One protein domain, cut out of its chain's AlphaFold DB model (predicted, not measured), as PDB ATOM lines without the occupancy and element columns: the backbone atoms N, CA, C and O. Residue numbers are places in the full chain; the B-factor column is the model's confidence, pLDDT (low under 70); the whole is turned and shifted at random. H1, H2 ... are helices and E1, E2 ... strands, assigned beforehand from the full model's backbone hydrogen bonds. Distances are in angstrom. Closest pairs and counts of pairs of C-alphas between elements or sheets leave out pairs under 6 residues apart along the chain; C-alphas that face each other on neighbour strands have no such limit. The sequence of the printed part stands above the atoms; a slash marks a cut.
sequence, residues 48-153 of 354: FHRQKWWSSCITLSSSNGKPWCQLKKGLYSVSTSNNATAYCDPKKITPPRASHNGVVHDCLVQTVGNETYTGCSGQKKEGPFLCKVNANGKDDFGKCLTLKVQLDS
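This is residues 48 to 153 of the 354 residues of the protein "SH3 domain-containing protein" of Syncephalis pseudoplumigaleata (UniProt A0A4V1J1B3). Little regular structure: a body of loops has a small curled sheet, E5 E4 E9 E8, antiparallel, at one end and the loop of hairpin E2-E3 at the other. The 106 printed residues hold nine named strands, then H1; only 41 are in named elements, mostly strand. It is compact, radius of gyration of the C-alphas 14.3 A, spanning 49 by 36 by 28 A.

The sheet holds E5, residues 103 to 106, E4, 97 to 100, E9, 138 to 144, 17.5 A long, and E8, 130 to 135, 13.7 A. E2 is 68 to 70, E3 85 to 87, E6 110 to 112, E7 115 to 117. E1, 52 to 54, begins at C-alpha (315.385, 349.959, 300.872); H1, 147 to 151, ends at (312.396, 358.481, 278.708).

Within hydrogen-bond range are N 98 and O 105 in hairpin E4-E5, 2.9 A, N 99 and O 143 between E4 and E9, 2.8 A, and N 133 and O 140 in hairpin E8-E9, 2.8 A. Hairpin E6-E7 has N 110 and O 117, 2.8 A; hairpin E2-E3 has N 69 and O 86, 3.0 A. E1 pairs with no named strand. H1, its O i to N i+4 pair within range, is not on the sheet.

The farthest C-alphas, Ser 79 and Asn 136, are 49.2 A apart. The printed part has no cut. Links E1 to E2, E2 to E3 and E7 to E8 are long. pLDDT is under 70 at residues 76 to 83 and 147 to 153.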
ATOM      1  N   PHE A  48     312.240 346.369 296.080       88.88
ATOM      2  CA  PHE A  48     312.777 346.319 297.439       88.88
ATOM      3  C   PHE A  48     314.022 345.432 297.498       88.88
ATOM      4  O   PHE A  48     313.974 344.273 297.092       88.88
ATOM      5  N   HIS A  49     315.131 345.957 298.017       89.38
ATOM      6  CA  HIS A  49     316.371 345.208 298.212       89.38
ATOM      7  C   HIS A  49     317.183 345.805 299.367       89.38
ATOM      8  O   HIS A  49     317.325 347.028 299.451       89.38
ATOM      9  N   ARG A  50     317.717 344.949 300.255       85.62
ATOM     10  CA  ARG A  50     318.484 345.343 301.456       85.62
ATOM     11  C   ARG A  50     317.808 346.466 302.256       85.62
ATOM     12  O   ARG A  50     318.376 347.533 302.475       85.62
ATOM     13  N   GLN A  51     316.559 346.209 302.645       84.75
ATOM     14  CA  GLN A  51     315.719 347.094 303.467       84.75
ATOM     15  C   GLN A  51     315.436 348.491 302.874       84.75
ATOM     16  O   GLN A  51     314.941 349.370 303.572       84.75
ATOM     17  N   LYS A  52     315.694 348.706 301.577       89.69
ATOM     18  CA  LYS A  52     315.385 349.959 300.872       89.69
ATOM     19  C   LYS A  52     314.581 349.704 299.606       89.69
ATOM     20  O   LYS A  52     314.731 348.672 298.953       89.69
ATOM     21  N   TRP A  53     313.758 350.680 299.243       93.50
ATOM     22  CA  TRP A  53     313.112 350.749 297.939       93.50
ATOM     23  C   TRP A  53     314.019 351.473 296.947       93.50
ATOM     24  O   TRP A  53     314.595 352.509 297.280       93.50
ATOM     25  N   TRP A  54     314.108 350.969 295.720       93.94
ATOM     26  CA  TRP A  54     314.991 351.481 294.675       93.94
ATOM     27  C   TRP A  54     314.202 351.816 293.411       93.94
ATOM     28  O   TRP A  54     313.498 350.969 292.865       93.94
ATOM     29  N   SER A  55     314.321 353.059 292.939       93.44
ATOM     30  CA  SER A  55     313.615 353.577 291.752       93.44
ATOM     31  C   SER A  55     314.499 353.715 290.506       93.44
ATOM     32  O   SER A  55     314.054 354.232 289.482       93.44
ATOM     33  N   SER A  56     315.740 353.240 290.590       93.38
ATOM     34  CA  SER A  56     316.706 353.138 289.495       93.38
ATOM     35  C   SER A  56     317.395 351.779 289.544       93.38
ATOM     36  O   SER A  56     317.343 351.103 290.572       93.38
ATOM     37  N   CYS A  57     318.119 351.402 288.488       93.50
ATOM     38  CA  CYS A  57     319.110 350.336 288.626       93.50
ATOM     39  C   CYS A  57     320.159 350.711 289.678       93.50
ATOM     40  O   CYS A  57     320.431 351.900 289.893       93.50
ATOM     41  N   ILE A  58     320.734 349.695 290.320       93.19
ATOM     42  CA  ILE A  58     321.662 349.857 291.439       93.19
ATOM     43  C   ILE A  58     322.924 349.036 291.222       93.19
ATOM     44  O   ILE A  58     322.877 347.981 290.597       93.19
ATOM     45  N   THR A  59     324.052 349.498 291.756       91.94
ATOM     46  CA  THR A  59     325.305 348.718 291.771       91.94
ATOM     47  C   THR A  59     325.576 348.041 293.121       91.94
ATOM     48  O   THR A  59     326.548 347.300 293.247       91.94
ATOM     49  N   LEU A  60     324.701 348.238 294.119       90.00
ATOM     50  CA  LEU A  60     324.783 347.564 295.420       90.00
ATOM     51  C   LEU A  60     324.762 346.042 295.231       90.00
ATOM     52  O   LEU A  60     323.969 345.538 294.439       90.00
ATOM     53  N   SER A  61     325.636 345.319 295.935       83.31
ATOM     54  CA  SER A  61     325.793 343.856 295.811       83.31
ATOM     55  C   SER A  61     326.154 343.344 294.408       83.31
ATOM     56  O   SER A  61     326.118 342.139 294.168       83.31
ATOM     57  N   SER A  62     326.542 344.223 293.482       85.19
ATOM     58  CA  SER A  62     326.997 343.824 292.152       85.19
ATOM     59  C   SER A  62     328.464 343.401 292.190       85.19
ATOM     60  O   SER A  62     329.357 344.236 292.338       85.19
ATOM     61  N   SER A  63     328.732 342.106 292.007       75.94
ATOM     62  CA  SER A  63     330.087 341.527 292.060       75.94
ATOM     63  C   SER A  63     331.055 342.075 291.001       75.94
ATOM     64  O   SER A  63     332.268 341.953 291.149       75.94
ATOM     65  N   ASN A  64     330.529 342.691 289.941       80.00
ATOM     66  CA  ASN A  64     331.287 343.311 288.853       80.00
ATOM     67  C   ASN A  64     331.023 344.826 288.720       80.00
ATOM     68  O   ASN A  64     331.407 345.427 287.717       80.00
ATOM     69  N   GLY A  65     330.329 345.434 289.690       83.12
ATOM     70  CA  GLY A  65     329.971 346.855 289.690       83.12
ATOM     71  C   GLY A  65     328.961 347.286 288.618       83.12
ATOM     72  O   GLY A  65     328.641 348.473 288.549       83.12
ATOM     73  N   LYS A  66     328.431 346.378 287.784       87.50
ATOM     74  CA  LYS A  66     327.408 346.727 286.787       87.50
ATOM     75  C   LYS A  66     326.065 347.019 287.464       87.50
ATOM     76  O   LYS A  66     325.716 346.329 288.426       87.50
ATOM     77  N   PRO A  67     325.285 347.989 286.961       91.50
ATOM     78  CA  PRO A  67     323.952 348.257 287.479       91.50
ATOM     79  C   PRO A  67     323.005 347.088 287.173       91.50
ATOM     80  O   PRO A  67     323.053 346.520 286.083       91.50
ATOM     81  N   TRP A  68     322.126 346.755 288.113       92.44
ATOM     82  CA  TRP A  68     321.095 345.725 287.968       92.44
ATOM     83  C   TRP A  68     319.747 346.195 288.531       92.44
ATOM     84  O   TRP A  68     319.675 347.192 289.258       92.44
ATOM     85  N   CYS A  69     318.675 345.494 288.171       92.19
ATOM     86  CA  CYS A  69     317.327 345.714 288.689       92.19
ATOM     87  C   CYS A  69     316.597 344.387 288.934       92.19
ATOM     88  O   CYS A  69     316.967 343.341 288.395       92.19
ATOM     89  N   GLN A  70     315.532 344.439 289.733       90.81
ATOM     90  CA  GLN A  70     314.550 343.362 289.816       90.81
ATOM     91  C   GLN A  70     313.674 343.357 288.553       90.81
ATOM     92  O   GLN A  70     313.185 344.414 288.157       90.81
ATOM     93  N   LEU A  71     313.450 342.196 287.933       88.62
ATOM     94  CA  LEU A  71     312.566 342.056 286.771       88.62
ATOM     95  C   LEU A  71     311.088 341.941 287.168       88.62
ATOM     96  O   LEU A  71     310.745 341.382 288.215       88.62
ATOM     97  N   LYS A  72     310.205 342.397 286.271       86.81
ATOM     98  CA  LYS A  72     308.757 342.154 286.357       86.81
ATOM     99  C   LYS A  72     308.428 340.665 286.225       86.81
ATOM    100  O   LYS A  72     309.084 339.914 285.500       86.81
ATOM    101  N   LYS A  73     307.341 340.245 286.882       82.25
ATOM    102  CA  LYS A  73     306.797 338.880 286.767       82.25
ATOM    103  C   LYS A  73     306.506 338.526 285.304       82.25
ATOM    104  O   LYS A  73     305.920 339.326 284.582       82.25
ATOM    105  N   GLY A  74     306.890 337.317 284.896       74.38
ATOM    106  CA  GLY A  74     306.719 336.812 283.526       74.38
ATOM    107  C   GLY A  74     307.909 337.058 282.590       74.38
ATOM    108  O   GLY A  74     307.986 336.408 281.554       74.38
ATOM    109  N   LEU A  75     308.872 337.908 282.972       74.44
ATOM    110  CA  LEU A  75     310.144 338.103 282.250       74.44
ATOM    111  C   LEU A  75     311.260 337.151 282.720       74.44
ATOM    112  O   LEU A  75     312.431 337.331 282.401       74.44
ATOM    113  N   TYR A  76     310.898 336.156 283.526       65.69
ATOM    114  CA  TYR A  76     311.788 335.130 284.049       65.69
ATOM    115  C   TYR A  76     311.033 333.808 284.184       65.69
ATOM    116  O   TYR A  76     309.807 333.784 284.335       65.69
ATOM    117  N   SER A  77     311.759 332.693 284.126       52.81
ATOM    118  CA  SER A  77     311.178 331.368 284.313       52.81
ATOM    119  C   SER A  77     310.765 331.141 285.768       52.81
ATOM    120  O   SER A  77     311.533 331.378 286.695       52.81
ATOM    121  N   VAL A  78     309.556 330.607 285.967       51.12
ATOM    122  CA  VAL A  78     308.968 330.290 287.289       51.12
ATOM    123  C   VAL A  78     309.772 329.222 288.063       51.12
ATOM    124  O   VAL A  78     309.566 329.026 289.255       51.12
ATOM    125  N   SER A  79     310.713 328.541 287.399       48.38
ATOM    126  CA  SER A  79     311.707 327.651 288.016       48.38
ATOM    127  C   SER A  79     312.773 328.384 288.836       48.38
ATOM    128  O   SER A  79     313.440 327.765 289.659       48.38
ATOM    129  N   THR A  80     312.962 329.676 288.578       47.97
ATOM    130  CA  THR A  80     313.879 330.561 289.295       47.97
ATOM    131  C   THR A  80     313.045 331.414 290.256       47.97
ATOM    132  O   THR A  80     311.876 331.690 289.986       47.97
ATOM    133  N   SER A  81     313.612 331.770 291.410       49.84
ATOM    134  CA  SER A  81     312.883 332.325 292.562       49.84
ATOM    135  C   SER A  81     312.011 333.556 292.242       49.84
ATOM    136  O   SER A  81     312.170 334.230 291.226       49.84
ATOM    137  N   ASN A  82     311.097 333.903 293.159       52.09
ATOM    138  CA  ASN A  82     310.168 335.047 293.061       52.09
ATOM    139  C   ASN A  82     310.834 336.446 292.964       52.09
ATOM    140  O   ASN A  82     310.155 337.452 293.154       52.09
ATOM    141  N   ASN A  83     312.145 336.512 292.721       59.53
ATOM    142  CA  ASN A  83     312.982 337.702 292.738       59.53
ATOM    143  C   ASN A  83     314.107 337.590 291.685       59.53
ATOM    144  O   ASN A  83     315.291 337.686 292.007       59.53
ATOM    145  N   ALA A  84     313.752 337.308 290.425       80.44
ATOM    146  CA  ALA A  84     314.735 337.240 289.345       80.44
ATOM    147  C   ALA A  84     315.281 338.634 289.005       80.44
ATOM    148  O   ALA A  84     314.526 339.537 288.635       80.44
ATOM    149  N   THR A  85     316.593 338.792 289.108       87.31
ATOM    150  CA  THR A  85     317.308 340.034 288.813       87.31
ATOM    151  C   THR A  85     318.002 339.946 287.456       87.31
ATOM    152  O   THR A  85     318.299 338.857 286.966       87.31
ATOM    153  N   ALA A  86     318.274 341.095 286.840       87.94
ATOM    154  CA  ALA A  86     319.078 341.173 285.624       87.94
ATOM    155  C   ALA A  86     319.943 342.438 285.613       87.94
ATOM    156  O   ALA A  86     319.575 343.471 286.180       87.94
ATOM    157  N   TYR A  87     321.097 342.361 284.946       91.44
ATOM    158  CA  TYR A  87     321.928 343.535 284.688       91.44
ATOM    159  C   TYR A  87     321.209 344.480 283.726       91.44
ATOM    160  O   TYR A  87     320.609 344.047 282.749       91.44
ATOM    161  N   CYS A  88     321.288 345.776 283.989       90.94
ATOM    162  CA  CYS A  88     320.653 346.797 283.169       90.94
ATOM    163  C   CYS A  88     321.475 347.076 281.903       90.94
ATOM    164  O   CYS A  88     322.701 347.186 281.984       90.94
ATOM    165  N   ASP A  89     320.821 347.223 280.745       89.38
ATOM    166  CA  ASP A  89     321.509 347.584 279.499       89.38
ATOM    167  C   ASP A  89     322.040 349.032 279.590       89.38
ATOM    168  O   ASP A  89     321.243 349.980 279.609       89.38
ATOM    169  N   PRO A  90     323.373 349.253 279.595       86.50
ATOM    170  CA  PRO A  90     323.957 350.591 279.696       86.50
ATOM    171  C   PRO A  90     323.662 351.485 278.479       86.50
ATOM    172  O   PRO A  90     323.918 352.683 278.538       86.50
ATOM    173  N   LYS A  91     323.138 350.935 277.373       87.31
ATOM    174  CA  LYS A  91     322.688 351.699 276.197       87.31
ATOM    175  C   LYS A  91     321.227 352.140 276.281       87.31
ATOM    176  O   LYS A  91     320.796 352.944 275.457       87.31
ATOM    177  N   LYS A  92     320.449 351.579 277.211       85.00
ATOM    178  CA  LYS A  92     319.003 351.827 277.359       85.00
ATOM    179  C   LYS A  92     318.639 352.455 278.696       85.00
ATOM    180  O   LYS A  92     317.546 352.994 278.826       85.00
ATOM    181  N   ILE A  93     319.537 352.392 279.678       83.62
ATOM    182  CA  ILE A  93     319.319 352.933 281.018       83.62
ATOM    183  C   ILE A  93     320.354 354.024 281.285       83.62
ATOM    184  O   ILE A  93     321.550 353.753 281.385       83.62
ATOM    185  N   THR A  94     319.893 355.268 281.423       81.38
ATOM    186  CA  THR A  94     320.754 356.372 281.863       81.38
ATOM    187  C   THR A  94     321.149 356.183 283.331       81.38
ATOM    188  O   THR A  94     320.316 355.703 284.110       81.38
ATOM    189  N   PRO A  95     322.337 356.642 283.765       85.12
ATOM    190  CA  PRO A  95     322.662 356.751 285.184       85.12
ATOM    191  C   PRO A  95     321.562 357.492 285.968       85.12
ATOM    192  O   PRO A  95     320.912 358.382 285.411       85.12
ATOM    193  N   PRO A  96     321.329 357.147 287.246       92.06
ATOM    194  CA  PRO A  96     320.352 357.848 288.069       92.06
ATOM    195  C   PRO A  96     320.730 359.328 288.233       92.06
ATOM    196  O   PRO A  96     321.897 359.667 288.436       92.06
ATOM    197  N   ARG A  97     319.724 360.205 288.151       93.25
ATOM    198  CA  ARG A  97     319.859 361.665 288.274       93.25
ATOM    199  C   ARG A  97     318.840 362.195 289.271       93.25
ATOM    200  O   ARG A  97     317.758 361.622 289.429       93.25
ATOM    201  N   ALA A  98     319.160 363.306 289.917       94.88
ATOM    202  CA  ALA A  98     318.302 363.917 290.917       94.88
ATOM    203  C   ALA A  98     318.278 365.441 290.813       94.88
ATOM    204  O   ALA A  98     319.285 366.077 290.511       94.88
ATOM    205  N   SER A  99     317.117 366.027 291.099       94.94
ATOM    206  CA  SER A  99     316.972 367.469 291.240       94.94
ATOM    207  C   SER A  99     317.332 367.903 292.658       94.94
ATOM    208  O   SER A  99     316.806 367.368 293.637       94.94
ATOM    209  N   HIS A 100     318.204 368.897 292.769       95.00
ATOM    210  CA  HIS A 100     318.533 369.589 294.005       95.00
ATOM    211  C   HIS A 100     318.394 371.096 293.747       95.00
ATOM    212  O   HIS A 100     319.027 371.641 292.845       95.00
ATOM    213  N   ASN A 101     317.506 371.768 294.489       92.31
ATOM    214  CA  ASN A 101     317.183 373.194 294.319       92.31
ATOM    215  C   ASN A 101     316.868 373.619 292.864       92.31
ATOM    216  O   ASN A 101     317.224 374.712 292.431       92.31
ATOM    217  N   GLY A 102     316.195 372.749 292.101       90.00
ATOM    218  CA  GLY A 102     315.807 372.998 290.706       90.00
ATOM    219  C   GLY A 102     316.884 372.673 289.662       90.00
ATOM    220  O   GLY A 102     316.568 372.611 288.479       90.00
ATOM    221  N   VAL A 103     318.122 372.391 290.076       91.25
ATOM    222  CA  VAL A 103     319.212 371.951 289.190       91.25
ATOM    223  C   VAL A 103     319.270 370.423 289.178       91.25
ATOM    224  O   VAL A 103     319.077 369.786 290.213       91.25
ATOM    225  N   VAL A 104     319.501 369.811 288.013       93.19
ATOM    226  CA  VAL A 104     319.648 368.352 287.883       93.19
ATOM    227  C   VAL A 104     321.123 367.972 287.970       93.19
ATOM    228  O   VAL A 104     321.942 368.466 287.201       93.19
ATOM    229  N   HIS A 105     321.433 367.060 288.885       93.62
ATOM    230  CA  HIS A 105     322.760 366.498 289.102       93.62
ATOM    231  C   HIS A 105     322.731 364.984 288.876       93.62
ATOM    232  O   HIS A 105     321.716 364.324 289.125       93.62
ATOM    233  N   ASP A 106     323.857 364.422 288.453       93.56
ATOM    234  CA  ASP A 106     324.027 362.973 288.394       93.56
ATOM    235  C   ASP A 106     324.268 362.427 289.810       93.56
ATOM    236  O   ASP A 106     324.936 363.058 290.636       93.56
ATOM    237  N   CYS A 107     323.701 361.260 290.113       94.81
ATOM    238  CA  CYS A 107     323.853 360.636 291.423       94.81
ATOM    239  C   CYS A 107     325.274 360.091 291.613       94.81
ATOM    240  O   CYS A 107     325.776 359.315 290.798       94.81
ATOM    241  N   LEU A 108     325.902 360.448 292.731       94.38
ATOM    242  CA  LEU A 108     327.244 360.004 293.089       94.38
ATOM    243  C   LEU A 108     327.262 358.539 293.540       94.38
ATOM    244  O   LEU A 108     326.338 358.058 294.205       94.38
ATOM    245  N   VAL A 109     328.382 357.870 293.257       92.62
ATOM    246  CA  VAL A 109     328.763 356.618 293.924       92.62
ATOM    247  C   VAL A 109     328.947 356.901 295.418       92.62
ATOM    248  O   VAL A 109     329.612 357.862 295.806       92.62
ATOM    249  N   GLN A 110     328.368 356.054 296.261       88.56
ATOM    250  CA  GLN A 110     328.492 356.087 297.715       88.56
ATOM    251  C   GLN A 110     329.228 354.837 298.196       88.56
ATOM    252  O   GLN A 110     329.062 353.770 297.612       88.56
ATOM    253  N   THR A 111     329.991 354.950 299.280       85.44
ATOM    254  CA  THR A 111     330.669 353.816 299.928       85.44
ATOM    255  C   THR A 111     330.076 353.605 301.315       85.44
ATOM    256  O   THR A 111     329.980 354.560 302.086       85.44
ATOM    257  N   VAL A 112     329.685 352.374 301.643       76.94
ATOM    258  CA  VAL A 112     329.226 351.975 302.982       76.94
ATOM    259  C   VAL A 112     329.972 350.705 303.374       76.94
ATOM    260  O   VAL A 112     329.829 349.662 302.737       76.94
ATOM    261  N   GLY A 113     330.816 350.803 304.405       82.88
ATOM    262  CA  GLY A 113     331.778 349.748 304.722       82.88
ATOM    263  C   GLY A 113     332.718 349.499 303.539       82.88
ATOM    264  O   GLY A 113     333.369 350.427 303.063       82.88
ATOM    265  N   ASN A 114     332.746 348.258 303.050       80.56
ATOM    266  CA  ASN A 114     333.572 347.837 301.912       80.56
ATOM    267  C   ASN A 114     332.806 347.795 300.575       80.56
ATOM    268  O   ASN A 114     333.392 347.441 299.555       80.56
ATOM    269  N   GLU A 115     331.512 348.125 300.558       77.31
ATOM    270  CA  GLU A 115     330.689 348.096 299.347       77.31
ATOM    271  C   GLU A 115     330.478 349.507 298.794       77.31
ATOM    272  O   GLU A 115     330.197 350.453 299.535       77.31
ATOM    273  N   THR A 116     330.565 349.641 297.471       86.69
ATOM    274  CA  THR A 116     330.181 350.861 296.759       86.69
ATOM    275  C   THR A 116     328.849 350.660 296.046       86.69
ATOM    276  O   THR A 116     328.565 349.587 295.514       86.69
ATOM    277  N   TYR A 117     328.006 351.690 296.037       91.00
ATOM    278  CA  TYR A 117     326.747 351.669 295.307       91.00
ATOM    279  C   TYR A 117     326.370 353.037 294.741       91.00
ATOM    280  O   TYR A 117     326.586 354.076 295.361       91.00
ATOM    281  N   THR A 118     325.719 353.020 293.585       93.12
ATOM    282  CA  THR A 118     324.975 354.154 293.033       93.12
ATOM    283  C   THR A 118     323.525 353.730 292.873       93.12
ATOM    284  O   THR A 118     323.259 352.589 292.494       93.12
ATOM    285  N   GLY A 119     322.581 354.623 293.166       93.06
ATOM    286  CA  GLY A 119     321.156 354.345 293.014       93.06
ATOM    287  C   GLY A 119     320.266 355.369 293.712       93.06
ATOM    288  O   GLY A 119     320.703 356.084 294.614       93.06
ATOM    289  N   CYS A 120     319.006 355.409 293.294       95.19
ATOM    290  CA  CYS A 120     317.951 356.218 293.891       95.19
ATOM    291  C   CYS A 120     317.179 355.404 294.927       95.19
ATOM    292  O   CYS A 120     316.428 354.499 294.560       95.19
ATOM    293  N   SER A 121     317.364 355.721 296.211       94.38
ATOM    294  CA  SER A 121     316.843 354.927 297.334       94.38
ATOM    295  C   SER A 121     315.788 355.671 298.151       94.38
ATOM    296  O   SER A 121     315.885 356.884 298.327       94.38
ATOM    297  N   GLY A 122     314.800 354.951 298.675       92.44
ATOM    298  CA  GLY A 122     313.754 355.471 299.554       92.44
ATOM    299  C   GLY A 122     313.399 354.475 300.660       92.44
ATOM    300  O   GLY A 122     313.583 353.269 300.506       92.44
ATOM    301  N   GLN A 123     312.881 354.985 301.779       88.38
ATOM    302  CA  GLN A 123     312.422 354.156 302.907       88.38
ATOM    303  C   GLN A 123     311.033 353.540 302.662       88.38
ATOM    304  O   GLN A 123     310.681 352.523 303.249       88.38
ATOM    305  N   LYS A 124     310.236 354.147 301.776       88.69
ATOM    306  CA  LYS A 124     308.875 353.722 301.424       88.69
ATOM    307  C   LYS A 124     308.766 353.481 299.923       88.69
ATOM    308  O   LYS A 124     309.510 354.091 299.151       88.69
ATOM    309  N   LYS A 125     307.809 352.648 299.509       88.38
ATOM    310  CA  LYS A 125     307.567 352.323 298.095       88.38
ATOM    311  C   LYS A 125     307.155 353.553 297.284       88.38
ATOM    312  O   LYS A 125     307.500 353.682 296.116       88.38
ATOM    313  N   GLU A 126     306.461 354.484 297.923       89.62
ATOM    314  CA  GLU A 126     305.972 355.741 297.355       89.62
ATOM    315  C   GLU A 126     307.078 356.814 297.278       89.62
ATOM    316  O   GLU A 126     306.888 357.876 296.680       89.62
ATOM    317  N   GLY A 127     308.247 356.548 297.872       90.25
ATOM    318  CA  GLY A 127     309.331 357.507 298.039       90.25
ATOM    319  C   GLY A 127     309.160 358.423 299.269       90.25
ATOM    320  O   GLY A 127     308.460 358.064 300.218       90.25
ATOM    321  N   PRO A 128     309.818 359.599 299.294       92.44
ATOM    322  CA  PRO A 128     310.690 360.126 298.245       92.44
ATOM    323  C   PRO A 128     311.924 359.244 298.022       92.44
ATOM    324  O   PRO A 128     312.468 358.664 298.958       92.44
ATOM    325  N   PHE A 129     312.368 359.173 296.769       95.19
ATOM    326  CA  PHE A 129     313.635 358.547 296.403       95.19
ATOM    327  C   PHE A 129     314.711 359.619 296.325       95.19
ATOM    328  O   PHE A 129     314.532 360.619 295.626       95.19
ATOM    329  N   LEU A 130     315.809 359.412 297.041       95.38
ATOM    330  CA  LEU A 130     316.934 360.333 297.125       95.38
ATOM    331  C   LEU A 130     318.224 359.639 296.682       95.38
ATOM    332  O   LEU A 130     318.387 358.423 296.834       95.38
ATOM    333  N   CYS A 131     319.164 360.434 296.186       95.50
ATOM    334  CA  CYS A 131     320.549 360.025 295.998       95.50
ATOM    335  C   CYS A 131     321.488 361.161 296.406       95.50
ATOM    336  O   CYS A 131     321.089 362.328 296.445       95.50
ATOM    337  N   LYS A 132     322.738 360.812 296.709       95.69
ATOM    338  CA  LYS A 132     323.790 361.788 296.982       95.69
ATOM    339  C   LYS A 132     324.195 362.489 295.680       95.69
ATOM    340  O   LYS A 132     324.380 361.821 294.665       95.69
ATOM    341  N   VAL A 133     324.347 363.806 295.712       96.19
ATOM    342  CA  VAL A 133     324.739 364.666 294.585       96.19
ATOM    343  C   VAL A 133     325.865 365.604 295.018       96.19
ATOM    344  O   VAL A 133     326.010 365.885 296.207       96.19
ATOM    345  N   ASN A 134     326.651 366.116 294.067       94.62
ATOM    346  CA  ASN A 134     327.555 367.236 294.337       94.62
ATOM    347  C   ASN A 134     326.870 368.545 293.919       94.62
ATOM    348  O   ASN A 134     326.809 368.873 292.731       94.62
ATOM    349  N   ALA A 135     326.322 369.265 294.895       88.62
ATOM    350  CA  ALA A 135     325.668 370.551 294.710       88.62
ATOM    351  C   ALA A 135     326.618 371.673 295.156       88.62
ATOM    352  O   ALA A 135     327.014 371.751 296.318       88.62
ATOM    353  N   ASN A 136     326.991 372.565 294.234       88.00
ATOM    354  CA  ASN A 136     327.858 373.721 294.512       88.00
ATOM    355  C   ASN A 136     329.204 373.363 295.186       88.00
ATOM    356  O   ASN A 136     329.682 374.092 296.057       88.00
ATOM    357  N   GLY A 137     329.810 372.229 294.815       86.94
ATOM    358  CA  GLY A 137     331.064 371.748 295.406       86.94
ATOM    359  C   GLY A 137     330.902 371.058 296.764       86.94
ATOM    360  O   GLY A 137     331.907 370.722 297.388       86.94
ATOM    361  N   LYS A 138     329.666 370.851 297.236       89.00
ATOM    362  CA  LYS A 138     329.349 370.156 298.487       89.00
ATOM    363  C   LYS A 138     328.529 368.902 298.226       89.00
ATOM    364  O   LYS A 138     327.699 368.849 297.325       89.00
ATOM    365  N   ASP A 139     328.761 367.908 299.066       89.25
ATOM    366  CA  ASP A 139     327.953 366.700 299.126       89.25
ATOM    367  C   ASP A 139     326.585 367.014 299.747       89.25
ATOM    368  O   ASP A 139     326.514 367.465 300.890       89.25
ATOM    369  N   ASP A 140     325.512 366.746 299.009       94.12
ATOM    370  CA  ASP A 140     324.124 366.938 299.449       94.12
ATOM    371  C   ASP A 140     323.232 365.806 298.896       94.12
ATOM    372  O   ASP A 140     323.717 364.894 298.220       94.12
ATOM    373  N   PHE A 141     321.928 365.835 299.162       94.56
ATOM    374  CA  PHE A 141     320.947 364.910 298.602       94.56
ATOM    375  C   PHE A 141     320.005 365.614 297.621       94.56
ATOM    376  O   PHE A 141     319.460 366.686 297.885       94.56
ATOM    377  N   GLY A 142     319.792 364.982 296.468       95.31
ATOM    378  CA  GLY A 142     318.795 365.390 295.483       95.31
ATOM    379  C   GLY A 142     317.583 364.462 295.504       95.31
ATOM    380  O   GLY A 142     317.704 363.271 295.803       95.31
ATOM    381  N   LYS A 143     316.415 364.982 295.114       96.06
ATOM    382  CA  LYS A 143     315.218 364.175 294.842       96.06
ATOM    383  C   LYS A 143     315.341 363.537 293.462       96.06
ATOM    384  O   LYS A 143     315.398 364.243 292.456       96.06
ATOM    385  N   CYS A 144     315.375 362.213 293.415       94.81
ATOM    386  CA  CYS A 144     315.557 361.476 292.173       94.81
ATOM    387  C   CYS A 144     314.433 361.713 291.167       94.81
ATOM    388  O   CYS A 144     313.251 361.756 291.519       94.81
ATOM    389  N   LEU A 145     314.829 361.815 289.900       90.06
ATOM    390  CA  LEU A 145     313.914 361.812 288.769       90.06
ATOM    391  C   LEU A 145     313.419 360.377 288.553       90.06
ATOM    392  O   LEU A 145     314.200 359.426 288.599       90.06
ATOM    393  N   THR A 146     312.112 360.198 288.364       71.81
ATOM    394  CA  THR A 146     311.555 358.876 288.059       71.81
ATOM    395  C   THR A 146     311.870 358.513 286.612       71.81
ATOM    396  O   THR A 146     311.820 359.367 285.731       71.81
ATOM    397  N   LEU A 147     312.124 357.231 286.334       64.31
ATOM    398  CA  LEU A 147     312.491 356.762 284.990       64.31
ATOM    399  C   LEU A 147     311.478 357.106 283.883       64.31
ATOM    400  O   LEU A 147     311.862 357.155 282.722       64.31
ATOM    401  N   LYS A 148     310.216 357.405 284.229       55.94
ATOM    402  CA  LYS A 148     309.227 357.943 283.278       55.94
ATOM    403  C   LYS A 148     309.668 359.293 282.691       55.94
ATOM    404  O   LYS A 148     309.733 359.419 281.481       55.94
ATOM    405  N   VAL A 149     310.079 360.237 283.543       51.62
ATOM    406  CA  VAL A 149     310.586 361.571 283.138       51.62
ATOM    407  C   VAL A 149     311.862 361.455 282.291       51.62
ATOM    408  O   VAL A 149     312.159 362.301 281.451       51.62
ATOM    409  N   GLN A 150     312.619 360.383 282.513       49.97
ATOM    410  CA  GLN A 150     313.900 360.130 281.869       49.97
ATOM    411  C   GLN A 150     313.766 359.655 280.411       49.97
ATOM    412  O   GLN A 150     314.658 359.923 279.611       49.97
ATOM    413  N   LEU A 151     312.674 358.957 280.070       52.94
ATOM    414  CA  LEU A 151     312.396 358.481 278.708       52.94
ATOM    415  C   LEU A 151     311.908 359.622 277.806       52.94
ATOM    416  O   LEU A 151     312.414 359.774 276.698       52.94
ATOM    417  N   ASP A 152     311.027 360.481 278.329       48.34
ATOM    418  CA  ASP A 152     310.490 361.654 277.621       48.34
ATOM    419  C   ASP A 152     311.578 362.687 277.241       48.34
ATOM    420  O   ASP A 152     311.345 363.573 276.425       48.34
ATOM    421  N   SER A 153     312.780 362.578 277.823       45.06
ATOM    422  CA  SER A 153     313.916 363.485 277.589       45.06
ATOM    423  C   SER A 153     314.877 363.030 276.475       45.06
ATOM    424  O   SER A 153     315.893 363.683 276.259       45.06
TER     425      SER A 153